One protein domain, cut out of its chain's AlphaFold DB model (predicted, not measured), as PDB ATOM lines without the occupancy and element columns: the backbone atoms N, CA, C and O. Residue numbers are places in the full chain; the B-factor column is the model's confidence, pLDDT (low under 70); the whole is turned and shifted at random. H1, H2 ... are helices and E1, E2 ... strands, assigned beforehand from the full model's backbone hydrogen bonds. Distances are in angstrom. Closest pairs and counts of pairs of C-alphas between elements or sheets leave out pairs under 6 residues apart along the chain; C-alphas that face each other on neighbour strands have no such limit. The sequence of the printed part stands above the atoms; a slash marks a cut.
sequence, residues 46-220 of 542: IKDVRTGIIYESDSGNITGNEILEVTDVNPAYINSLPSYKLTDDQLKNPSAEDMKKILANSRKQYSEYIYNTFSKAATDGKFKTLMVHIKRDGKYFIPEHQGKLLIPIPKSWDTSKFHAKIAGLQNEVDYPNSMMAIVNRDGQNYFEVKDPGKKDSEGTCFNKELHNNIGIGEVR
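This is residues 46 to 220 of the 542 residues of the protein "LPXTG-motif protein cell wall anchor domain protein" of Eubacterium brachy ATCC 33089 (UniProt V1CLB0). Two strongly twisted sheets lie partly face to face as a sandwich, their strands crossed at 46 degrees, and the long helix H3 runs along the outside of the larger sheet. Residues 96 to 106 of H3 reach beyond that sheet, with H2 near this end, and H1 packs beside H3. The printed part has 175 residues with four named helices and ten named strands, in the order E1 E2 H1 H2 H3 E3 E4 E5 E6 E7 E8 E9 H4 E10; the class is mixed. The larger sheet, E2 E3 E4 E6 E7 E10, is branched with antiparallel neighbours; the smaller has the order E1 E5 E9 E8, all antiparallel. The whole is compact, with a radius of gyration of the C-alphas of 16.9 A and spans of 56 by 40 by 28 A.

In the larger sheet E3, residues 122 to 136, bends by 102 degrees at residue 125. E2, residues 67 to 72, lies on one side of it, with N 69 and O 133 2.8 A apart. On the other side are E4, residues 139 to 141, a hairpin with E3, with N 141 and O 134 at 2.8 A, and E10, residues 213 to 219, with N 130 and O 214 at 2.8 A. E6, residues 162 to 167, is a neighbour of E10, with N 165 and O 215 at 2.9 A, and forms a hairpin with E7, residues 172 to 174, with N 166 and O 173 at 2.9 A. H3, residues 96 to 121, is on this sheet at a height of 10.8 A over the sheet; it runs along the strands, at 7 degrees to E10 on the local plane, and the closest C-alphas of the two are those of Ala 121 and Val 219, 5.2 A apart. H1, residues 75 to 80, touches residues 108 to 115 of H3 alone, at a shallow tilt of 8 degrees, opposite ways; their closest C-alphas are those of Ile 78 and Lys 108, 6.2 A apart. H2, residues 88 to 92, is close to H3 but not clearly touching, with the closest C-alphas, of Gln 90 and Asp 98, 6.5 A apart. In the smaller sheet E5, residues 147 to 152, has N 148 at 2.8 A from O 56 of E1, residues 54 to 57, and N 149 at 2.9 A from O 193 of E9, residues 188 to 195. E8, residues 180 to 185, forms a hairpin with E9, N 190 and O 183 being 2.8 A apart. H4, residues 197 to 200, is not on either sheet. Every O i to N i+4 pair is within hydrogen-bond range in H1, H2 and H3; H4 is too short for one.

E1 begins at C-alpha 54 (140.902, 88.408, 141.790). H3, 37.6 A long, begins at C-alpha 96 (123.179, 120.217, 132.381); E3 measures 34.7 A and E9 20.6 A. E10 ends at C-alpha 219 (134.164, 96.543, 162.807).

The C-alphas farthest apart, of Asp 89 and Asp 186, are 56.9 A apart. The printed part has no cut, and its one long link is H4 to E10, with 12 residues. The mean pLDDT of the printed part is 90.7; residues 59, 60 and 64 are under 70.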
ATOM      1  N   ILE A  46     141.441  87.088 136.267       88.56
ATOM      2  CA  ILE A  46     142.329  88.251 136.244       88.56
ATOM      3  C   ILE A  46     142.706  88.545 137.689       88.56
ATOM      4  O   ILE A  46     141.839  88.573 138.562       88.56
ATOM      5  N   LYS A  47     143.992  88.770 137.953       89.62
ATOM      6  CA  LYS A  47     144.503  89.030 139.300       89.62
ATOM      7  C   LYS A  47     145.344  90.296 139.321       89.62
ATOM      8  O   LYS A  47     146.305  90.410 138.565       89.62
ATOM      9  N   ASP A  48     145.029  91.206 140.236       91.62
ATOM     10  CA  ASP A  48     145.929  92.307 140.569       91.62
ATOM     11  C   ASP A  48     147.022  91.790 141.510       91.62
ATOM     12  O   ASP A  48     146.763  91.434 142.661       91.62
ATOM     13  N   VAL A  49     148.263  91.731 141.023       86.56
ATOM     14  CA  VAL A  49     149.396  91.165 141.776       86.56
ATOM     15  C   VAL A  49     149.689  91.969 143.047       86.56
ATOM     16  O   VAL A  49     150.089  91.392 144.055       86.56
ATOM     17  N   ARG A  50     149.458  93.286 143.021       90.69
ATOM     18  CA  ARG A  50     149.754  94.191 144.141       90.69
ATOM     19  C   ARG A  50     148.822  93.968 145.329       90.69
ATOM     20  O   ARG A  50     149.278  93.941 146.467       90.69
ATOM     21  N   THR A  51     147.522  93.854 145.080       91.62
ATOM     22  CA  THR A  51     146.513  93.736 146.146       91.62
ATOM     23  C   THR A  51     146.089  92.297 146.411       91.62
ATOM     24  O   THR A  51     145.523  92.017 147.466       91.62
ATOM     25  N   GLY A  52     146.353  91.385 145.473       92.19
ATOM     26  CA  GLY A  52     145.875  90.008 145.513       92.19
ATOM     27  C   GLY A  52     144.384  89.861 145.202       92.19
ATOM     28  O   GLY A  52     143.857  88.763 145.387       92.19
ATOM     29  N   ILE A  53     143.713  90.931 144.756       95.50
ATOM     30  CA  ILE A  53     142.312  90.909 144.319       95.50
ATOM     31  C   ILE A  53     142.198  90.118 143.018       95.50
ATOM     32  O   ILE A  53     143.028  90.263 142.117       95.50
ATOM     33  N   ILE A  54     141.164  89.284 142.932       93.69
ATOM     34  CA  ILE A  54     140.902  88.408 141.790       93.69
ATOM     35  C   ILE A  54     139.501  88.700 141.260       93.69
ATOM     36  O   ILE A  54     138.571  88.894 142.039       93.69
ATOM     37  N   TYR A  55     139.345  88.695 139.942       92.69
ATOM     38  CA  TYR A  55     138.048  88.579 139.291       92.69
ATOM     39  C   TYR A  55     137.992  87.279 138.499       92.69
ATOM     40  O   TYR A  55     138.911  86.971 137.738       92.69
ATOM     41  N   GLU A  56     136.907  86.532 138.671       90.44
ATOM     42  CA  GLU A  56     136.634  85.294 137.942       90.44
ATOM     43  C   GLU A  56     135.339  85.474 137.163       90.44
ATOM     44  O   GLU A  56     134.338  85.904 137.735       90.44
ATOM     45  N   SER A  57     135.347  85.148 135.873       84.06
ATOM     46  CA  SER A  57     134.132  85.187 135.056       84.06
ATOM     47  C   SER A  57     133.612  83.782 134.794       84.06
ATOM     48  O   SER A  57     134.394  82.865 134.536       84.06
ATOM     49  N   ASP A  58     132.287  83.640 134.782       73.94
ATOM     50  CA  ASP A  58     131.597  82.375 134.517       73.94
ATOM     51  C   ASP A  58     131.636  81.977 133.024       73.94
ATOM     52  O   ASP A  58     131.091  80.946 132.632       73.94
ATOM     53  N   SER A  59     132.250  82.791 132.149       62.28
ATOM     54  CA  SER A  59     132.393  82.488 130.714       62.28
ATOM     55  C   SER A  59     133.489  83.310 130.017       62.28
ATOM     56  O   SER A  59     133.849  84.408 130.440       62.28
ATOM     57  N   GLY A  60     134.025  82.758 128.921       59.97
ATOM     58  CA  GLY A  60     135.265  83.160 128.231       59.97
ATOM     59  C   GLY A  60     135.262  84.493 127.475       59.97
ATOM     60  O   GLY A  60     135.877  84.591 126.418       59.97
ATOM     61  N   ASN A  61     134.572  85.514 127.982       70.44
ATOM     62  CA  ASN A  61     134.636  86.864 127.426       70.44
ATOM     63  C   ASN A  61     135.710  87.742 128.088       70.44
ATOM     64  O   ASN A  61     135.961  88.850 127.632       70.44
ATOM     65  N   ILE A  62     136.363  87.273 129.148       75.25
ATOM     66  CA  ILE A  62     137.669  87.792 129.565       75.25
ATOM     67  C   ILE A  62     138.745  86.958 128.870       75.25
ATOM     68  O   ILE A  62     138.676  85.731 128.829       75.25
ATOM     69  N   THR A  63     139.689  87.652 128.250       72.38
ATOM     70  CA  THR A  63     140.677  87.095 127.316       72.38
ATOM     71  C   THR A  63     142.062  86.954 127.941       72.38
ATOM     72  O   THR A  63     142.952  86.377 127.325       72.38
ATOM     73  N   GLY A  64     142.246  87.478 129.158       68.88
ATOM     74  CA  GLY A  64     143.533  87.548 129.854       68.88
ATOM     75  C   GLY A  64     144.308  88.841 129.578       68.88
ATOM     76  O   GLY A  64     145.287  89.112 130.265       68.88
ATOM     77  N   ASN A  65     143.852  89.665 128.627       78.81
ATOM     78  CA  ASN A  65     144.419  90.990 128.338       78.81
ATOM     79  C   ASN A  65     143.824  92.102 129.218       78.81
ATOM     80  O   ASN A  65     144.216  93.266 129.120       78.81
ATOM     81  N   GLU A  66     142.830  91.773 130.036       88.94
ATOM     82  CA  GLU A  66     142.196  92.722 130.933       88.94
ATOM     83  C   GLU A  66     143.023  92.941 132.201       88.94
ATOM     84  O   GLU A  66     143.660  92.030 132.727       88.94
ATOM     85  N   ILE A  67     142.962  94.160 132.731       90.56
ATOM     86  CA  ILE A  67     143.669  94.559 133.947       90.56
ATOM     87  C   ILE A  67     142.646  95.032 134.974       90.56
ATOM     88  O   ILE A  67     141.762  95.832 134.658       90.56
ATOM     89  N   LEU A  68     142.797  94.567 136.215       92.94
ATOM     90  CA  LEU A  68     142.067  95.111 137.356       92.94
ATOM     91  C   LEU A  68     142.706  96.433 137.793       92.94
ATOM     92  O   LEU A  68     143.837  96.474 138.269       92.94
ATOM     93  N   GLU A  69     141.963  97.524 137.650       93.75
ATOM     94  CA  GLU A  69     142.307  98.825 138.209       93.75
ATOM     95  C   GLU A  69     141.719  98.930 139.617       93.75
ATOM     96  O   GLU A  69     140.520  99.153 139.793       93.75
ATOM     97  N   VAL A  70     142.582  98.783 140.623       95.56
ATOM     98  CA  VAL A  70     142.217  98.947 142.032       95.56
ATOM     99  C   VAL A  70     142.647 100.328 142.514       95.56
ATOM    100  O   VAL A  70     143.840 100.657 142.506       95.56
ATOM    101  N   THR A  71     141.673 101.120 142.955       95.62
ATOM    102  CA  THR A  71     141.886 102.448 143.550       95.62
ATOM    103  C   THR A  71     141.674 102.376 145.052       95.62
ATOM    104  O   THR A  71     140.606 101.961 145.489       95.62
ATOM    105  N   ASP A  72     142.673 102.791 145.831       96.50
ATOM    106  CA  ASP A  72     142.545 102.939 147.283       96.50
ATOM    107  C   ASP A  72     141.787 104.235 147.602       96.50
ATOM    108  O   ASP A  72     142.195 105.326 147.193       96.50
ATOM    109  N   VAL A  73     140.662 104.117 148.299       97.25
ATOM    110  CA  VAL A  73     139.786 105.239 148.653       97.25
ATOM    111  C   VAL A  73     140.203 105.733 150.029       97.25
ATOM    112  O   VAL A  73     139.603 105.388 151.041       97.25
ATOM    113  N   ASN A  74     141.270 106.520 150.061       96.31
ATOM    114  CA  ASN A  74     141.827 107.124 151.269       96.31
ATOM    115  C   ASN A  74     141.627 108.658 151.258       96.31
ATOM    116  O   ASN A  74     141.151 109.207 150.255       96.31
ATOM    117  N   PRO A  75     141.998 109.396 152.324       96.75
ATOM    118  CA  PRO A  75     141.807 110.845 152.369       96.75
ATOM    119  C   PRO A  75     142.513 111.591 151.232       96.75
ATOM    120  O   PRO A  75     141.998 112.597 150.757       96.75
ATOM    121  N   ALA A  76     143.666 111.105 150.758       97.56
ATOM    122  CA  ALA A  76     144.368 111.727 149.637       97.56
ATOM    123  C   ALA A  76     143.571 111.587 148.329       97.56
ATOM    124  O   ALA A  76     143.398 112.572 147.612       97.56
ATOM    125  N   TYR A  77     143.022 110.399 148.057       97.25
ATOM    126  CA  TYR A  77     142.133 110.177 146.917       97.25
ATOM    127  C   TYR A  77     140.868 111.038 147.014       97.25
ATOM    128  O   TYR A  77     140.536 111.763 146.078       97.25
ATOM    129  N   ILE A  78     140.198 111.025 148.164       97.19
ATOM    130  CA  ILE A  78     138.985 111.815 148.411       97.19
ATOM    131  C   ILE A  78     139.236 113.311 148.184       97.19
ATOM    132  O   ILE A  78     138.452 113.987 147.517       97.19
ATOM    133  N   ASN A  79     140.349 113.835 148.697       96.38
ATOM    134  CA  ASN A  79     140.708 115.241 148.533       96.38
ATOM    135  C   ASN A  79     141.088 115.600 147.092       96.38
ATOM    136  O   ASN A  79     140.969 116.763 146.713       96.38
ATOM    137  N   SER A  80     141.505 114.619 146.287       96.88
ATOM    138  CA  SER A  80     141.758 114.807 144.854       96.88
ATOM    139  C   SER A  80     140.475 114.899 144.018       96.88
ATOM    140  O   SER A  80     140.517 115.394 142.891       96.88
ATOM    141  N   LEU A  81     139.332 114.445 144.550       95.50
ATOM    142  CA  LEU A  81     138.057 114.532 143.851       95.50
ATOM    143  C   LEU A  81     137.548 115.980 143.798       95.50
ATOM    144  O   LEU A  81     137.676 116.736 144.771       95.50
ATOM    145  N   PRO A  82     136.929 116.374 142.671       94.12
ATOM    146  CA  PRO A  82     136.377 117.709 142.509       94.12
ATOM    147  C   PRO A  82     135.281 117.997 143.541       94.12
ATOM    148  O   PRO A  82     134.522 117.118 143.942       94.12
ATOM    149  N   SER A  83     135.195 119.262 143.951       93.19
ATOM    150  CA  SER A  83     134.187 119.756 144.883       93.19
ATOM    151  C   SER A  83     133.699 121.118 144.414       93.19
ATOM    152  O   SER A  83     134.459 122.085 144.373       93.19
ATOM    153  N   TYR A  84     132.419 121.203 144.082       94.56
ATOM    154  CA  TYR A  84     131.784 122.399 143.548       94.56
ATOM    155  C   TYR A  84     130.816 122.988 144.570       94.56
ATOM    156  O   TYR A  84     129.999 122.275 145.150       94.56
ATOM    157  N   LYS A  85     130.870 124.306 144.766       93.81
ATOM    158  CA  LYS A  85     129.828 125.034 145.498       93.81
ATOM    159  C   LYS A  85     128.696 125.362 144.522       93.81
ATOM    160  O   LYS A  85     128.954 125.971 143.487       93.81
ATOM    161  N   LEU A  86     127.478 124.944 144.852       90.00
ATOM    162  CA  LEU A  86     126.255 125.217 144.093       90.00
ATOM    163  C   LEU A  86     125.318 126.066 144.954       90.00
ATOM    164  O   LEU A  86     125.278 125.889 146.174       90.00
ATOM    165  N   THR A  87     124.597 126.997 144.337       92.50
ATOM    166  CA  THR A  87     123.554 127.776 145.015       92.50
ATOM    167  C   THR A  87     122.279 126.952 145.184       92.50
ATOM    168  O   THR A  87     122.065 125.959 144.486       92.50
ATOM    169  N   ASP A  88     121.396 127.387 146.083       90.50
ATOM    170  CA  ASP A  88     120.101 126.730 146.291       90.50
ATOM    171  C   ASP A  88     119.253 126.718 145.003       90.50
ATOM    172  O   ASP A  88     118.554 125.742 144.734       90.50
ATOM    173  N   ASP A  89     119.358 127.756 144.168       91.56
ATOM    174  CA  ASP A  89     118.670 127.817 142.873       91.56
ATOM    175  C   ASP A  89     119.239 126.808 141.868       91.56
ATOM    176  O   ASP A  89     118.469 126.148 141.170       91.56
ATOM    177  N   GLN A  90     120.566 126.627 141.834       89.50
ATOM    178  CA  GLN A  90     121.214 125.614 140.989       89.50
ATOM    179  C   GLN A  90     120.856 124.188 141.414       89.50
ATOM    180  O   GLN A  90     120.822 123.296 140.575       89.50
ATOM    181  N   LEU A  91     120.585 123.959 142.701       87.81
ATOM    182  CA  LEU A  91     120.131 122.658 143.198       87.81
ATOM    183  C   LEU A  91     118.655 122.399 142.877       87.81
ATOM    184  O   LEU A  91     118.287 121.264 142.589       87.81
ATOM    185  N   LYS A  92     117.811 123.436 142.914       90.06
ATOM    186  CA  LYS A  92     116.373 123.319 142.618       90.06
ATOM    187  C   LYS A  92     116.082 123.208 141.122       90.06
ATOM    188  O   LYS A  92     115.192 122.457 140.744       90.06
ATOM    189  N   ASN A  93     116.817 123.945 140.288       91.38
ATOM    190  CA  ASN A  93     116.633 123.994 138.836       91.38
ATOM    191  C   ASN A  93     117.983 123.818 138.115       91.38
ATOM    192  O   ASN A  93     118.509 124.781 137.547       91.38
ATOM    193  N   PRO A  94     118.581 122.614 138.153       91.94
ATOM    194  CA  PRO A  94     119.929 122.403 137.644       91.94
ATOM    195  C   PRO A  94     119.988 122.482 136.116       91.94
ATOM    196  O   PRO A  94     119.217 121.836 135.404       91.94
ATOM    197  N   SER A  95     120.966 123.227 135.592       93.31
ATOM    198  CA  SER A  95     121.373 123.090 134.191       93.31
ATOM    199  C   SER A  95     122.123 121.768 133.963       93.31
ATOM    200  O   SER A  95     122.540 121.094 134.905       93.31
ATOM    201  N   ALA A  96     122.377 121.403 132.702       93.25
ATOM    202  CA  ALA A  96     123.179 120.217 132.381       93.25
ATOM    203  C   ALA A  96     124.605 120.271 132.972       93.25
ATOM    204  O   ALA A  96     125.154 119.244 133.370       93.25
ATOM    205  N   GLU A  97     125.203 121.462 133.066       94.44
ATOM    206  CA  GLU A  97     126.511 121.641 133.709       94.44
ATOM    207  C   GLU A  97     126.419 121.572 135.235       94.44
ATOM    208  O   GLU A  97     127.315 121.030 135.883       94.44
ATOM    209  N   ASP A  98     125.323 122.056 135.827       92.31
ATOM    210  CA  ASP A  98     125.088 121.897 137.264       92.31
ATOM    211  C   ASP A  98     124.877 120.423 137.618       92.31
ATOM    212  O   ASP A  98     125.460 119.951 138.589       92.31
ATOM    213  N   MET A  99     124.182 119.652 136.775       91.19
ATOM    214  CA  MET A  99     124.037 118.201 136.946       91.19
ATOM    215  C   MET A  99     125.384 117.470 136.978       91.19
ATOM    216  O   MET A  99     125.592 116.606 137.828       91.19
ATOM    217  N   LYS A 100     126.344 117.838 136.118       92.94
ATOM    218  CA  LYS A 100     127.702 117.259 136.159       92.94
ATOM    219  C   LYS A 100     128.417 117.572 137.474       92.94
ATOM    220  O   LYS A 100     129.084 116.701 138.031       92.94
ATOM    221  N   LYS A 101     128.270 118.799 137.982       94.56
ATOM    222  CA  LYS A 101     128.846 119.219 139.271       94.56
ATOM    223  C   LYS A 101     128.190 118.499 140.447       94.56
ATOM    224  O   LYS A 101     128.900 118.092 141.361       94.56
ATOM    225  N   ILE A 102     126.869 118.312 140.408       91.50
ATOM    226  CA  ILE A 102     126.116 117.537 141.403       91.50
ATOM    227  C   ILE A 102     126.646 116.103 141.433       91.50
ATOM    228  O   ILE A 102     127.077 115.650 142.485       91.50
ATOM    229  N   LEU A 103     126.726 115.431 140.279       91.12
ATOM    230  CA  LEU A 103     127.252 114.064 140.191       91.12
ATOM    231  C   LEU A 103     128.689 113.961 140.715       91.12
ATOM    232  O   LEU A 103     129.017 113.039 141.458       91.12
ATOM    233  N   ALA A 104     129.549 114.915 140.364       92.94
ATOM    234  CA  ALA A 104     130.923 114.964 140.850       92.94
ATOM    235  C   ALA A 104     131.005 115.128 142.381       92.94
ATOM    236  O   ALA A 104     131.768 114.411 143.032       92.94
ATOM    237  N   ASN A 105     130.176 116.004 142.957       92.44
ATOM    238  CA  ASN A 105     130.047 116.144 144.406       92.44
ATOM    239  C   ASN A 105     129.535 114.850 145.053       92.44
ATOM    240  O   ASN A 105     130.114 114.409 146.041       92.44
ATOM    241  N   SER A 106     128.511 114.208 144.485       91.25
ATOM    242  CA  SER A 106     127.964 112.948 145.002       91.25
ATOM    243  C   SER A 106     129.007 111.830 145.004       91.25
ATOM    244  O   SER A 106     129.130 111.110 145.988       91.25
ATOM    245  N   ARG A 107     129.829 111.714 143.953       94.06
ATOM    246  CA  ARG A 107     130.945 110.750 143.906       94.06
ATOM    247  C   ARG A 107     131.927 110.958 145.058       94.06
ATOM    248  O   ARG A 107     132.294 109.997 145.734       94.06
ATOM    249  N   LYS A 108     132.312 112.212 145.318       95.50
ATOM    250  CA  LYS A 108     133.155 112.561 146.468       95.50
ATOM    251  C   LYS A 108     132.484 112.202 147.794       95.50
ATOM    252  O   LYS A 108     133.120 111.565 148.629       95.50
ATOM    253  N   GLN A 109     131.206 112.535 147.948       93.19
ATOM    254  CA  GLN A 109     130.427 112.238 149.151       93.19
ATOM    255  C   GLN A 109     130.330 110.736 149.437       93.19
ATOM    256  O   GLN A 109     130.504 110.340 150.582       93.19
ATOM    257  N   TYR A 110     130.114 109.886 148.429       94.00
ATOM    258  CA  TYR A 110     130.074 108.432 148.634       94.00
ATOM    259  C   TYR A 110     131.436 107.858 149.043       94.00
ATOM    260  O   TYR A 110     131.503 107.016 149.942       94.00
ATOM    261  N   SER A 111     132.529 108.343 148.445       96.25
ATOM    262  CA  SER A 111     133.882 107.963 148.867       96.25
ATOM    263  C   SER A 111     134.180 108.406 150.306       96.25
ATOM    264  O   SER A 111     134.710 107.617 151.089       96.25
ATOM    265  N   GLU A 112     133.788 109.628 150.688       96.12
ATOM    266  CA  GLU A 112     133.873 110.128 152.070       96.12
ATOM    267  C   GLU A 112     133.028 109.303 153.035       96.12
ATOM    268  O   GLU A 112     133.500 108.929 154.106       96.12
ATOM    269  N   TYR A 113     131.787 109.004 152.659       93.06
ATOM    270  CA  TYR A 113     130.848 108.236 153.461       93.06
ATOM    271  C   TYR A 113     131.401 106.848 153.785       93.06
ATOM    272  O   TYR A 113     131.466 106.472 154.958       93.06
ATOM    273  N   ILE A 114     131.860 106.107 152.774       95.19
ATOM    274  CA  ILE A 114     132.404 104.759 152.970       95.19
ATOM    275  C   ILE A 114     133.701 104.798 153.779       95.19
ATOM    276  O   ILE A 114     133.827 104.037 154.741       95.19
ATOM    277  N   TYR A 115     134.624 105.715 153.469       95.94
ATOM    278  CA  TYR A 115     135.850 105.886 154.254       95.94
ATOM    279  C   TYR A 115     135.549 106.190 155.722       95.94
ATOM    280  O   TYR A 115     136.010 105.468 156.600       95.94
ATOM    281  N   ASN A 116     134.726 107.206 155.994       91.00
ATOM    282  CA  ASN A 116     134.409 107.637 157.354       91.00
ATOM    283  C   ASN A 116     133.651 106.566 158.143       91.00
ATOM    284  O   ASN A 116     133.863 106.429 159.346       91.00
ATOM    285  N   THR A 117     132.773 105.806 157.482       89.00
ATOM    286  CA  THR A 117     132.034 104.705 158.114       89.00
ATOM    287  C   THR A 117     132.998 103.665 158.672       89.00
ATOM    288  O   THR A 117     132.937 103.332 159.857       89.00
ATOM    289  N   PHE A 118     133.935 103.189 157.851       92.75
ATOM    290  CA  PHE A 118     134.891 102.178 158.292       92.75
ATOM    291  C   PHE A 118     135.990 102.755 159.184       92.75
ATOM    292  O   PHE A 118     136.331 102.126 160.180       92.75
ATOM    293  N   SER A 119     136.490 103.963 158.922       91.69
ATOM    294  CA  SER A 119     137.541 104.566 159.748       91.69
ATOM    295  C   SER A 119     137.091 104.828 161.185       91.69
ATOM    296  O   SER A 119     137.914 104.795 162.094       91.69
ATOM    297  N   LYS A 120     135.797 105.106 161.399       84.00
ATOM    298  CA  LYS A 120     135.217 105.311 162.734       84.00
ATOM    299  C   LYS A 120     134.890 103.997 163.446       84.00
ATOM    300  O   LYS A 120     135.040 103.927 164.660       84.00
ATOM    301  N   ALA A 121     134.414 102.988 162.716       83.25
ATOM    302  CA  ALA A 121     133.902 101.748 163.305       83.25
ATOM    303  C   ALA A 121     134.939 100.613 163.396       83.25
ATOM    304  O   ALA A 121     134.701  99.621 164.092       83.25
ATOM    305  N   ALA A 122     136.053 100.711 162.668       87.38
ATOM    306  CA  ALA A 122     137.050  99.653 162.601       87.38
ATOM    307  C   ALA A 122     137.838  99.500 163.904       87.38
ATOM    308  O   ALA A 122     138.338 100.462 164.486       87.38
ATOM    309  N   THR A 123     138.015  98.250 164.307       82.44
ATOM    310  CA  THR A 123     138.852  97.854 165.438       82.44
ATOM    311  C   THR A 123     140.313  98.051 165.058       82.44
ATOM    312  O   THR A 123     140.750  97.526 164.037       82.44
ATOM    313  N   ASP A 124     141.072  98.814 165.846       83.25
ATOM    314  CA  ASP A 124     142.515  99.039 165.654       83.25
ATOM    315  C   ASP A 124     142.909  99.483 164.228       83.25
ATOM    316  O   ASP A 124     143.970  99.126 163.715       83.25
ATOM    317  N   GLY A 125     142.030 100.225 163.543       87.06
ATOM    318  CA  GLY A 125     142.263 100.671 162.164       87.06
ATOM    319  C   GLY A 125     142.248  99.547 161.118       87.06
ATOM    320  O   GLY A 125     142.708  99.747 159.993       87.06
ATOM    321  N   LYS A 126     141.718  98.363 161.447       94.88
ATOM    322  CA  LYS A 126     141.612  97.209 160.542       94.88
ATOM    323  C   LYS A 126     140.468  97.371 159.537       94.88
ATOM    324  O   LYS A 126     139.430  96.715 159.633       94.88
ATOM    325  N   PHE A 127     140.667  98.229 158.544       96.69
ATOM    326  CA  PHE A 127     139.749  98.376 157.417       96.69
ATOM    327  C   PHE A 127     140.478  98.664 156.104       96.69
ATOM    328  O   PHE A 127     141.670  98.970 156.083       96.69
ATOM    329  N   LYS A 128     139.751  98.530 154.995       96.44
ATOM    330  CA  LYS A 128     140.153  98.949 153.652       96.44
ATOM    331  C   LYS A 128     138.942  99.531 152.942       96.44
ATOM    332  O   LYS A 128     137.842  98.997 153.065       96.44
ATOM    333  N   THR A 129     139.163 100.568 152.154       97.81
ATOM    334  CA  THR A 129     138.145 101.171 151.295       97.81
ATOM    335  C   THR A 129     138.722 101.329 149.906       97.81
ATOM    336  O   THR A 129     139.820 101.850 149.744       97.81
ATOM    337  N   LEU A 130     138.033 100.819 148.894       97.44
ATOM    338  CA  LEU A 130     138.577 100.717 147.546       97.44
ATOM    339  C   LEU A 130     137.487 100.784 146.479       97.44
ATOM    340  O   LEU A 130     136.313 100.578 146.758       97.44
ATOM    341  N   MET A 131     137.893 101.014 145.238       96.12
ATOM    342  CA  MET A 131     137.074 100.763 144.052       96.12
ATOM    343  C   MET A 131     137.818  99.808 143.130       96.12
ATOM    344  O   MET A 131     139.051  99.850 143.054       96.12
ATOM    345  N   VAL A 132     137.073  98.983 142.398       95.19
ATOM    346  CA  VAL A 132     137.636  98.062 141.408       95.19
ATOM    347  C   VAL A 132     136.966  98.293 140.066       95.19
ATOM    348  O   VAL A 132     135.749  98.223 139.953       95.19
ATOM    349  N   HIS A 133     137.775  98.517 139.039       94.19
ATOM    350  CA  HIS A 133     137.332  98.578 137.651       94.19
ATOM    351  C   HIS A 133     138.125  97.582 136.812       94.19
ATOM    352  O   HIS A 133     139.239  97.206 137.174       94.19
ATOM    353  N   ILE A 134     137.586  97.191 135.659       92.31
ATOM    354  CA  ILE A 134     138.331  96.412 134.670       92.31
ATOM    355  C   ILE A 134     138.657  97.321 133.486       92.31
ATOM    356  O   ILE A 134     137.805  98.079 133.013       92.31
ATOM    357  N   LYS A 135     139.898  97.248 133.005       92.25
ATOM    358  CA  LYS A 135     140.327  97.882 131.758       92.25
ATOM    359  C   LYS A 135     140.692  96.838 130.715       92.25
ATOM    360  O   LYS A 135     141.389  95.878 131.020       92.25
ATOM    361  N   ARG A 136     140.275  97.080 129.474       90.19
ATOM    362  CA  ARG A 136     140.724  96.376 128.269       90.19
ATOM    363  C   ARG A 136     141.230  97.421 127.284       90.19
ATOM    364  O   ARG A 136     140.527  98.394 127.017       90.19
ATOM    365  N   ASP A 137     142.462  97.260 126.809       89.44
ATOM    366  CA  ASP A 137     143.101  98.197 125.869       89.44
ATOM    367  C   ASP A 137     143.043  99.665 126.350       89.44
ATOM    368  O   ASP A 137     142.756 100.596 125.597       89.44
ATOM    369  N   GLY A 138     143.237  99.868 127.658       88.44
ATOM    370  CA  GLY A 138     143.195 101.182 128.311       88.44
ATOM    371  C   GLY A 138     141.795 101.772 128.536       88.44
ATOM    372  O   GLY A 138     141.681 102.809 129.195       88.44
ATOM    373  N   LYS A 139     140.727 101.127 128.053       91.69
ATOM    374  CA  LYS A 139     139.333 101.575 128.210       91.69
ATOM    375  C   LYS A 139     138.608 100.778 129.284       91.69
ATOM    376  O   LYS A 139     138.901  99.605 129.491       91.69
ATOM    377  N   TYR A 140     137.640 101.412 129.944       92.19
ATOM    378  CA  TYR A 140     136.785 100.736 130.918       92.19
ATOM    379  C   TYR A 140     135.957  99.642 130.257       92.19
ATOM    380  O   TYR A 140     135.391  99.833 129.180       92.19
ATOM    381  N   PHE A 141     135.917  98.495 130.919       90.38
ATOM    382  CA  PHE A 141     135.297  97.283 130.428       90.38
ATOM    383  C   PHE A 141     134.389  96.696 131.507       90.38
ATOM    384  O   PHE A 141     134.778  96.594 132.667       90.38
ATOM    385  N   ILE A 142     133.188  96.289 131.100       90.62
ATOM    386  CA  ILE A 142     132.256  95.527 131.930       90.62
ATOM    387  C   ILE A 142     132.109  94.146 131.280       90.62
ATOM    388  O   ILE A 142     131.777  94.086 130.089       90.62
ATOM    389  N   PRO A 143     132.347  93.051 132.019       88.88
ATOM    390  CA  PRO A 143     132.148  91.692 131.526       88.88
ATOM    391  C   PRO A 143     130.711  91.461 131.037       88.88
ATOM    392  O   PRO A 143     129.758  91.859 131.693       88.88
ATOM    393  N   GLU A 144     130.530  90.803 129.889       86.06
ATOM    394  CA  GLU A 144     129.186  90.501 129.333       86.06
ATOM    395  C   GLU A 144     128.361  89.544 130.208       86.06
ATOM    396  O   GLU A 144     127.134  89.493 130.131       86.06
ATOM    397  N   HIS A 145     129.038  88.754 131.031       85.38
ATOM    398  CA  HIS A 145     128.442  87.674 131.796       85.38
ATOM    399  C   HIS A 145     128.772  87.813 133.276       85.38
ATOM    400  O   HIS A 145     129.604  88.629 133.667       85.38
ATOM    401  N   GLN A 146     128.096  86.997 134.077       89.00
ATOM    402  CA  GLN A 146     128.267  86.986 135.520       89.00
ATOM    403  C   GLN A 146     129.678  86.527 135.896       89.00
ATOM    404  O   GLN A 146     130.390  85.874 135.122       89.00
ATOM    405  N   GLY A 147     130.081  86.916 137.091       91.38
ATOM    406  CA  GLY A 147     131.341  86.517 137.675       91.38
ATOM    407  C   GLY A 147     131.376  86.862 139.149       91.38
ATOM    408  O   GLY A 147     130.347  87.082 139.793       91.38
ATOM    409  N   LYS A 148     132.581  86.925 139.697       93.19
ATOM    410  CA  LYS A 148     132.788  87.247 141.103       93.19
ATOM    411  C   LYS A 148     134.110  87.944 141.342       93.19
ATOM    412  O   LYS A 148     135.149  87.568 140.798       93.19
ATOM    413  N   LEU A 149     134.045  88.964 142.184       95.12
ATOM    414  CA  LEU A 149     135.186  89.690 142.706       95.12
ATOM    415  C   LEU A 149     135.576  89.085 144.055       95.12
ATOM    416  O   LEU A 149     134.733  88.920 144.929       95.12
ATOM    417  N   LEU A 150     136.855  88.782 144.229       96.56
ATOM    418  CA  LEU A 150     137.413  88.194 145.439       96.56
ATOM    419  C   LEU A 150     138.431  89.163 146.027       96.56
ATOM    420  O   LEU A 150     139.513  89.369 145.470       96.56
ATOM    421  N   ILE A 151     138.094  89.746 147.173       97.75
ATOM    422  CA  ILE A 151     138.954  90.688 147.890       97.75
ATOM    423  C   ILE A 151     139.600  89.953 149.070       97.75
ATOM    424  O   ILE A 151     138.880  89.468 149.943       97.75
ATOM    425  N   PRO A 152     140.939  89.835 149.138       97.38
ATOM    426  CA  PRO A 152     141.588  89.081 150.202       97.38
ATOM    427  C   PRO A 152     141.398  89.762 151.561       97.38
ATOM    428  O   PRO A 152     141.762  90.929 151.753       97.38
ATOM    429  N   ILE A 153     140.876  89.000 152.520       97.50
ATOM    430  CA  ILE A 153     140.744  89.414 153.918       97.50
ATOM    431  C   ILE A 153     142.081  89.128 154.618       97.50
ATOM    432  O   ILE A 153     142.536  87.982 154.602       97.50
ATOM    433  N   PRO A 154     142.756  90.122 155.222       95.62
ATOM    434  CA  PRO A 154     144.009  89.876 155.929       95.62
ATOM    435  C   PRO A 154     143.872  88.769 156.981       95.62
ATOM    436  O   PRO A 154     142.917  88.760 157.753       95.62
ATOM    437  N   LYS A 155     144.847  87.853 157.049       93.56
ATOM    438  CA  LYS A 155     144.815  86.708 157.983       93.56
ATOM    439  C   LYS A 155     144.753  87.113 159.462       93.56
ATOM    440  O   LYS A 155     144.353  86.308 160.290       93.56
ATOM    441  N   SER A 156     145.173  88.335 159.788       92.69
ATOM    442  CA  SER A 156     145.137  88.898 161.141       92.69
ATOM    443  C   SER A 156     143.774  89.469 161.549       92.69
ATOM    444  O   SER A 156     143.634  89.929 162.684       92.69
ATOM    445  N   TRP A 157     142.793  89.509 160.644       93.69
ATOM    446  CA  TRP A 157     141.453  90.010 160.943       93.69
ATOM    447  C   TRP A 157     140.563  88.899 161.500       93.69
ATOM    448  O   TRP A 157     140.571  87.772 161.003       93.69
ATOM    449  N   ASP A 158     139.755  89.240 162.500       88.94
ATOM    450  CA  ASP A 158     138.717  88.361 163.031       88.94
ATOM    451  C   ASP A 158     137.485  88.395 162.117       88.94
ATOM    452  O   ASP A 158     136.706  89.351 162.109       88.94
ATOM    453  N   THR A 159     137.284  87.328 161.341       88.44
ATOM    454  CA  THR A 159     136.162  87.245 160.401       88.44
ATOM    455  C   THR A 159     134.793  87.212 161.077       88.44
ATOM    456  O   THR A 159     133.797  87.475 160.410       88.44
ATOM    457  N   SER A 160     134.708  86.922 162.382       82.75
ATOM    458  CA  SER A 160     133.438  87.003 163.119       82.75
ATOM    459  C   SER A 160     132.945  88.445 163.300       82.75
ATOM    460  O   SER A 160     131.749  88.665 163.477       82.75
ATOM    461  N   LYS A 161     133.849  89.424 163.176       86.69
ATOM    462  CA  LYS A 161     133.566  90.867 163.211       86.69
ATOM    463  C   LYS A 161     133.673  91.505 161.827       86.69
ATOM    464  O   LYS A 161     133.760  92.728 161.696       86.69
ATOM    465  N   PHE A 162     133.729  90.675 160.786       91.75
ATOM    466  CA  PHE A 162     133.853  91.154 159.424       91.75
ATOM    467  C   PHE A 162     132.569  91.845 158.993       91.75
ATOM    468  O   PHE A 162     131.470  91.294 159.078       91.75
ATOM    469  N   HIS A 163     132.736  93.037 158.452       92.56
ATOM    470  CA  HIS A 163     131.676  93.752 157.785       92.56
ATOM    471  C   HIS A 163     132.185  94.314 156.469       92.56
ATOM    472  O   HIS A 163     133.366  94.634 156.312       92.56
ATOM    473  N   ALA A 164     131.259  94.448 155.532       95.31
ATOM    474  CA  ALA A 164     131.510  95.039 154.243       95.31
ATOM    475  C   ALA A 164     130.301  95.847 153.794       95.31
ATOM    476  O   ALA A 164     129.163  95.520 154.137       95.31
ATOM    477  N   LYS A 165     130.561  96.881 153.000       94.75
ATOM    478  CA  LYS A 165     129.532  97.703 152.381       94.75
ATOM    479  C   LYS A 165     129.963  98.108 150.986       94.75
ATOM    480  O   LYS A 165     131.119  98.477 150.783       94.75
ATOM    481  N   ILE A 166     129.026  98.062 150.049       93.75
ATOM    482  CA  ILE A 166     129.176  98.660 148.725       93.75
ATOM    483  C   ILE A 166     128.230  99.850 148.663       93.75
ATOM    484  O   ILE A 166     127.043  99.682 148.927       93.75
ATOM    485  N   ALA A 167     128.750 101.035 148.348       92.75
ATOM    486  CA  ALA A 167     127.930 102.221 148.127       92.75
ATOM    487  C   ALA A 167     128.430 103.041 146.934       92.75
ATOM    488  O   ALA A 167     129.627 103.316 146.799       92.75
ATOM    489  N   GLY A 168     127.496 103.457 146.091       90.31
ATOM    490  CA  GLY A 168     127.713 104.323 144.940       90.31
ATOM    491  C   GLY A 168     126.430 105.068 144.585       90.31
ATOM    492  O   GLY A 168     125.477 105.090 145.356       90.31
ATOM    493  N   LEU A 169     126.384 105.672 143.400       87.75
ATOM    494  CA  LEU A 169     125.275 106.547 142.994       87.75
ATOM    495  C   LEU A 169     123.912 105.842 142.884       87.75
ATOM    496  O   LEU A 169     122.888 106.512 142.991       87.75
ATOM    497  N   GLN A 170     123.894 104.529 142.643       81.50
ATOM    498  CA  GLN A 170     122.668 103.748 142.424       81.50
ATOM    499  C   GLN A 170     122.513 102.550 143.363       81.50
ATOM    500  O   GLN A 170     121.449 101.935 143.384       81.50
ATOM    501  N   ASN A 171     123.556 102.186 144.106       76.94
ATOM    502  CA  ASN A 171     123.587 100.920 144.820       76.94
ATOM    503  C   ASN A 171     124.139 101.129 146.226       76.94
ATOM    504  O   ASN A 171     125.197 101.736 146.388       76.94
ATOM    505  N   GLU A 172     123.430 100.617 147.226       89.06
ATOM    506  CA  GLU A 172     123.861 100.619 148.619       89.06
ATOM    507  C   GLU A 172     123.489  99.280 149.252       89.06
ATOM    508  O   GLU A 172     122.313  98.955 149.421       89.06
ATOM    509  N   VAL A 173     124.502  98.473 149.560       90.56
ATOM    510  CA  VAL A 173     124.312  97.113 150.065       90.56
ATOM    511  C   VAL A 173     125.306  96.822 151.181       90.56
ATOM    512  O   VAL A 173     126.518  96.965 151.013       90.56
ATOM    513  N   ASP A 174     124.780  96.362 152.312       91.19
ATOM    514  CA  ASP A 174     125.532  95.908 153.477       91.19
ATOM    515  C   ASP A 174     125.700  94.373 153.461       91.19
ATOM    516  O   ASP A 174     124.773  93.631 153.138       91.19
ATOM    517  N   TYR A 175     126.872  93.880 153.868       90.62
ATOM    518  CA  TYR A 175     127.080  92.471 154.214       90.62
ATOM    519  C   TYR A 175     126.522  92.179 155.625       90.62
ATOM    520  O   TYR A 175     126.808  92.952 156.551       90.62
ATOM    521  N   PRO A 176     125.812  91.050 155.839       86.25
ATOM    522  CA  PRO A 176     125.575  89.951 154.894       86.25
ATOM    523  C   PRO A 176     124.435  90.205 153.897       86.25
ATOM    524  O   PRO A 176     123.371  90.699 154.251       86.25
ATOM    525  N   ASN A 177     124.644  89.781 152.648       88.88
ATOM    526  CA  ASN A 177     123.661  89.829 151.565       88.88
ATOM    527  C   ASN A 177     123.832  88.598 150.656       88.88
ATOM    528  O   ASN A 177     124.924  88.054 150.560       88.88
ATOM    529  N   SER A 178     122.786  88.173 149.939       89.88
ATOM    530  CA  SER A 178     122.834  87.059 148.969       89.88
ATOM    531  C   SER A 178     123.927  87.159 147.879       89.88
ATOM    532  O   SER A 178     124.358  86.133 147.331       89.88
ATOM    533  N   MET A 179     124.384  88.379 147.572       90.69
ATOM    534  CA  MET A 179     125.463  88.663 146.620       90.69
ATOM    535  C   MET A 179     126.860  88.615 147.246       90.69
ATOM    536  O   MET A 179     127.843  88.683 146.518       90.69
ATOM    537  N   MET A 180     126.967  88.517 148.571       95.12
ATOM    538  CA  MET A 180     128.218  88.696 149.300       95.12
ATOM    539  C   MET A 180     128.486  87.520 150.239       95.12
ATOM    540  O   MET A 180     127.616  87.121 151.012       95.12
ATOM    541  N   ALA A 181     129.702  86.989 150.225       96.19
ATOM    542  CA  ALA A 181     130.082  85.869 151.081       96.19
ATOM    543  C   ALA A 181     131.532  85.985 151.552       96.19
ATOM    544  O   ALA A 181     132.349  86.665 150.937       96.19
ATOM    545  N   ILE A 182     131.869  85.282 152.633       96.56
ATOM    546  CA  ILE A 182     133.263  84.975 152.958       96.56
ATOM    547  C   ILE A 182     133.536  83.556 152.467       96.56
ATOM    548  O   ILE A 182     132.856  82.617 152.881       96.56
ATOM    549  N   VAL A 183     134.527  83.400 151.595       96.00
ATOM    550  CA  VAL A 183     134.942  82.101 151.046       96.00
ATOM    551  C   VAL A 183     136.393  81.818 151.413       96.00
ATOM    552  O   VAL A 183     137.226  82.724 151.409       96.00
ATOM    553  N   ASN A 184     136.715  80.566 151.731       95.56
ATOM    554  CA  ASN A 184     138.090  80.138 151.979       95.56
ATOM    555  C   ASN A 184     138.653  79.440 150.738       95.56
ATOM    556  O   ASN A 184     137.987  78.588 150.152       95.56
ATOM    557  N   ARG A 185     139.875  79.800 150.347       92.12
ATOM    558  CA  ARG A 185     140.627  79.149 149.270       92.12
ATOM    559  C   ARG A 185     142.059  78.952 149.725       92.12
ATOM    560  O   ARG A 185     142.728  79.929 150.050       92.12
ATOM    561  N   ASP A 186     142.497  77.699 149.802       89.38
ATOM    562  CA  ASP A 186     143.859  77.321 150.196       89.38
ATOM    563  C   ASP A 186     144.337  78.005 151.496       89.38
ATOM    564  O   ASP A 186     145.471  78.470 151.618       89.38
ATOM    565  N   GLY A 187     143.441  78.120 152.485       89.88
ATOM    566  CA  GLY A 187     143.745  78.749 153.774       89.88
ATOM    567  C   GLY A 187     143.761  80.285 153.762       89.88
ATOM    568  O   GLY A 187     144.178  80.897 154.748       89.88
ATOM    569  N   GLN A 188     143.307  80.924 152.683       94.81
ATOM    570  CA  GLN A 188     143.089  82.368 152.584       94.81
ATOM    571  C   GLN A 188     141.588  82.675 152.501       94.81
ATOM    572  O   GLN A 188     140.881  82.155 151.639       94.81
ATOM    573  N   ASN A 189     141.102  83.551 153.381       97.44
ATOM    574  CA  ASN A 189     139.727  84.045 153.320       97.44
ATOM    575  C   ASN A 189     139.616  85.199 152.315       97.44
ATOM    576  O   ASN A 189     140.441  86.117 152.311       97.44
ATOM    577  N   TYR A 190     138.578  85.173 151.494       97.62
ATOM    578  CA  TYR A 190     138.221  86.229 150.558       97.62
ATOM    579  C   TYR A 190     136.811  86.717 150.860       97.62
ATOM    580  O   TYR A 190     135.917  85.917 151.128       97.62
ATOM    581  N   PHE A 191     136.618  88.027 150.776       97.88
ATOM    582  CA  PHE A 191     135.302  88.614 150.624       97.88
ATOM    583  C   PHE A 191     134.907  88.502 149.151       97.88
ATOM    584  O   PHE A 191     135.533  89.117 148.286       97.88
ATOM    585  N   GLU A 192     133.929  87.648 148.875       97.19
ATOM    586  CA  GLU A 192     133.366  87.404 147.554       97.19
ATOM    587  C   GLU A 192     132.176  88.332 147.317       97.19
ATOM    588  O   GLU A 192     131.256  88.381 148.133       97.19
ATOM    589  N   VAL A 193     132.179  89.023 146.179       95.38
ATOM    590  CA  VAL A 193     131.042  89.785 145.655       95.38
ATOM    591  C   VAL A 193     130.654  89.182 144.312       95.38
ATOM    592  O   VAL A 193     131.446  89.211 143.368       95.38
ATOM    593  N   LYS A 194     129.442  88.634 144.216       93.50
ATOM    594  CA  LYS A 194     128.857  88.180 142.952       93.50
ATOM    595  C   LYS A 194     128.573  89.395 142.083       93.50
ATOM    596  O   LYS A 194     127.875  90.312 142.504       93.50
ATOM    597  N   ASP A 195     129.099  89.378 140.871       90.38
ATOM    598  CA  ASP A 195     128.953  90.456 139.908       90.38
ATOM    599  C   ASP A 195     128.043  90.002 138.758       90.38
ATOM    600  O   ASP A 195     128.294  88.957 138.150       90.38
ATOM    601  N   PRO A 196     126.982  90.758 138.432       89.56
ATOM    602  CA  PRO A 196     126.076  90.384 137.356       89.56
ATOM    603  C   PRO A 196     126.644  90.624 135.944       89.56
ATOM    604  O   PRO A 196     126.049  90.155 134.965       89.56
ATOM    605  N   GLY A 197     127.765  91.342 135.809       88.44
ATOM    606  CA  GLY A 197     128.265  91.837 134.529       88.44
ATOM    607  C   GLY A 197     127.243  92.736 133.821       88.44
ATOM    608  O   GLY A 197     126.404  93.375 134.449       88.44
ATOM    609  N   LYS A 198     127.253  92.754 132.484       88.69
ATOM    610  CA  LYS A 198     126.310  93.553 131.680       88.69
ATOM    611  C   LYS A 198     124.856  93.087 131.748       88.69
ATOM    612  O   LYS A 198     123.990  93.816 131.274       88.69
ATOM    613  N   LYS A 199     124.564  91.912 132.324       86.56
ATOM    614  CA  LYS A 199     123.169  91.492 132.551       86.56
ATOM    615  C   LYS A 199     122.434  92.455 133.481       86.56
ATOM    616  O   LYS A 199     121.222  92.588 133.360       86.56
ATOM    617  N   ASP A 200     123.174  93.106 134.373       85.50
ATOM    618  CA  ASP A 200     122.691  94.198 135.203       85.50
ATOM    619  C   ASP A 200     123.809  95.243 135.338       85.50
ATOM    620  O   ASP A 200     124.662  95.196 136.227       85.50
ATOM    621  N   SER A 201     123.823  96.181 134.390       79.31
ATOM    622  CA  SER A 201     124.814  97.258 134.341       79.31
ATOM    623  C   SER A 201     124.682  98.277 135.478       79.31
ATOM    624  O   SER A 201     125.600  99.079 135.659       79.31
ATOM    625  N   GLU A 202     123.566  98.267 136.209       78.06
ATOM    626  CA  GLU A 202     123.338  99.105 137.394       78.06
ATOM    627  C   GLU A 202     123.825  98.398 138.673       78.06
ATOM    628  O   GLU A 202     124.373  99.028 139.578       78.06
ATOM    629  N   GLY A 203     123.722  97.067 138.714       77.44
ATOM    630  CA  GLY A 203     124.196  96.224 139.814       77.44
ATOM    631  C   GLY A 203     125.677  95.822 139.760       77.44
ATOM    632  O   GLY A 203     126.212  95.354 140.765       77.44
ATOM    633  N   THR A 204     126.365  95.983 138.623       86.19
ATOM    634  CA  THR A 204     127.786  95.604 138.490       86.19
ATOM    635  C   THR A 204     128.740  96.527 139.254       86.19
ATOM    636  O   THR A 204     128.642  97.757 139.219       86.19
ATOM    637  N   CYS A 205     129.752  95.932 139.891       83.06
ATOM    638  CA  CYS A 205     130.790  96.679 140.608       83.06
ATOM    639  C   CYS A 205     131.736  97.444 139.666       83.06
ATOM    640  O   CYS A 205     132.410  98.370 140.108       83.06
ATOM    641  N   PHE A 206     131.783  97.082 138.378       89.25
ATOM    642  CA  PHE A 206     132.758  97.611 137.415       89.25
ATOM    643  C   PHE A 206     132.256  98.803 136.598       89.25
ATOM    644  O   PHE A 206     133.009  99.351 135.785       89.25
ATOM    645  N   ASN A 207     131.000  99.217 136.783       89.31
ATOM    646  CA  ASN A 207     130.477 100.398 136.113       89.31
ATOM    647  C   ASN A 207     131.078 101.663 136.736       89.31
ATOM    648  O   ASN A 207     130.648 102.135 137.790       89.31
ATOM    649  N   LYS A 208     132.063 102.235 136.037       89.31
ATOM    650  CA  LYS A 208     132.772 103.432 136.489       89.31
ATOM    651  C   LYS A 208     131.856 104.623 136.745       89.31
ATOM    652  O   LYS A 208     132.137 105.420 137.638       89.31
ATOM    653  N   GLU A 209     130.777 104.765 135.983       88.50
ATOM    654  CA  GLU A 209     129.912 105.932 136.123       88.50
ATOM    655  C   GLU A 209     129.147 105.932 137.448       88.50
ATOM    656  O   GLU A 209     128.863 107.017 137.959       88.50
ATOM    657  N   LEU A 210     128.901 104.750 138.028       89.44
ATOM    658  CA  LEU A 210     128.196 104.568 139.304       89.44
ATOM    659  C   LEU A 210     129.078 104.805 140.524       89.44
ATOM    660  O   LEU A 210     128.550 105.040 141.609       89.44
ATOM    661  N   HIS A 211     130.404 104.802 140.343       92.31
ATOM    662  CA  HIS A 211     131.368 105.141 141.391       92.31
ATOM    663  C   HIS A 211     131.181 104.281 142.655       92.31
ATOM    664  O   HIS A 211     131.092 104.790 143.772       92.31
ATOM    665  N   ASN A 212     131.070 102.963 142.463       92.81
ATOM    666  CA  ASN A 212     130.828 102.000 143.534       92.81
ATOM    667  C   ASN A 212     132.077 101.831 144.410       92.81
ATOM    668  O   ASN A 212     133.075 101.246 143.990       92.81
ATOM    669  N   ASN A 213     132.006 102.329 145.643       95.88
ATOM    670  CA  ASN A 213     133.034 102.184 146.669       95.88
ATOM    671  C   ASN A 213     132.749 100.926 147.492       95.88
ATOM    672  O   ASN A 213     131.617 100.697 147.909       95.88
ATOM    673  N   ILE A 214     133.784 100.140 147.765       96.75
ATOM    674  CA  ILE A 214     133.734  98.923 148.573       96.75
ATOM    675  C   ILE A 214     134.534  99.176 149.846       96.75
ATOM    676  O   ILE A 214     135.745  99.390 149.792       96.75
ATOM    677  N   GLY A 215     133.869  99.139 150.995       96.75
ATOM    678  CA  GLY A 215     134.515  99.110 152.301       96.75
ATOM    679  C   GLY A 215     134.479  97.706 152.889       96.75
ATOM    680  O   GLY A 215     133.446  97.046 152.825       96.75
ATOM    681  N   ILE A 216     135.595  97.255 153.456       97.12
ATOM    682  CA  ILE A 216     135.692  96.025 154.249       97.12
ATOM    683  C   ILE A 216     136.448  96.312 155.547       97.12
ATOM    684  O   ILE A 216     137.401  97.093 155.551       97.12
ATOM    685  N   GLY A 217     136.077  95.668 156.649       95.31
ATOM    686  CA  GLY A 217     136.753  95.889 157.925       95.31
ATOM    687  C   GLY A 217     136.374  94.902 159.014       95.31
ATOM    688  O   GLY A 217     135.324  94.262 158.956       95.31
ATOM    689  N   GLU A 218     137.232  94.819 160.025       92.50
ATOM    690  CA  GLU A 218     136.896  94.263 161.335       92.50
ATOM    691  C   GLU A 218     136.234  95.382 162.149       92.50
ATOM    692  O   GLU A 218     136.920  96.257 162.675       92.50
ATOM    693  N   VAL A 219     134.904  95.414 162.216       86.75
ATOM    694  CA  VAL A 219     134.164  96.543 162.807       86.75
ATOM    695  C   VAL A 219     133.488  96.153 164.118       86.75
ATOM    696  O   VAL A 219     133.027  95.025 164.292       86.75
ATOM    697  N   ARG A 220     133.360  97.114 165.034       80.00
ATOM    698  CA  ARG A 220     132.483  96.978 166.204       80.00
ATOM    699  C   ARG A 220     131.121  97.567 165.843       80.00
ATOM    700  O   ARG A 220     130.983  98.783 165.749       80.00
TER     701      ARG A 220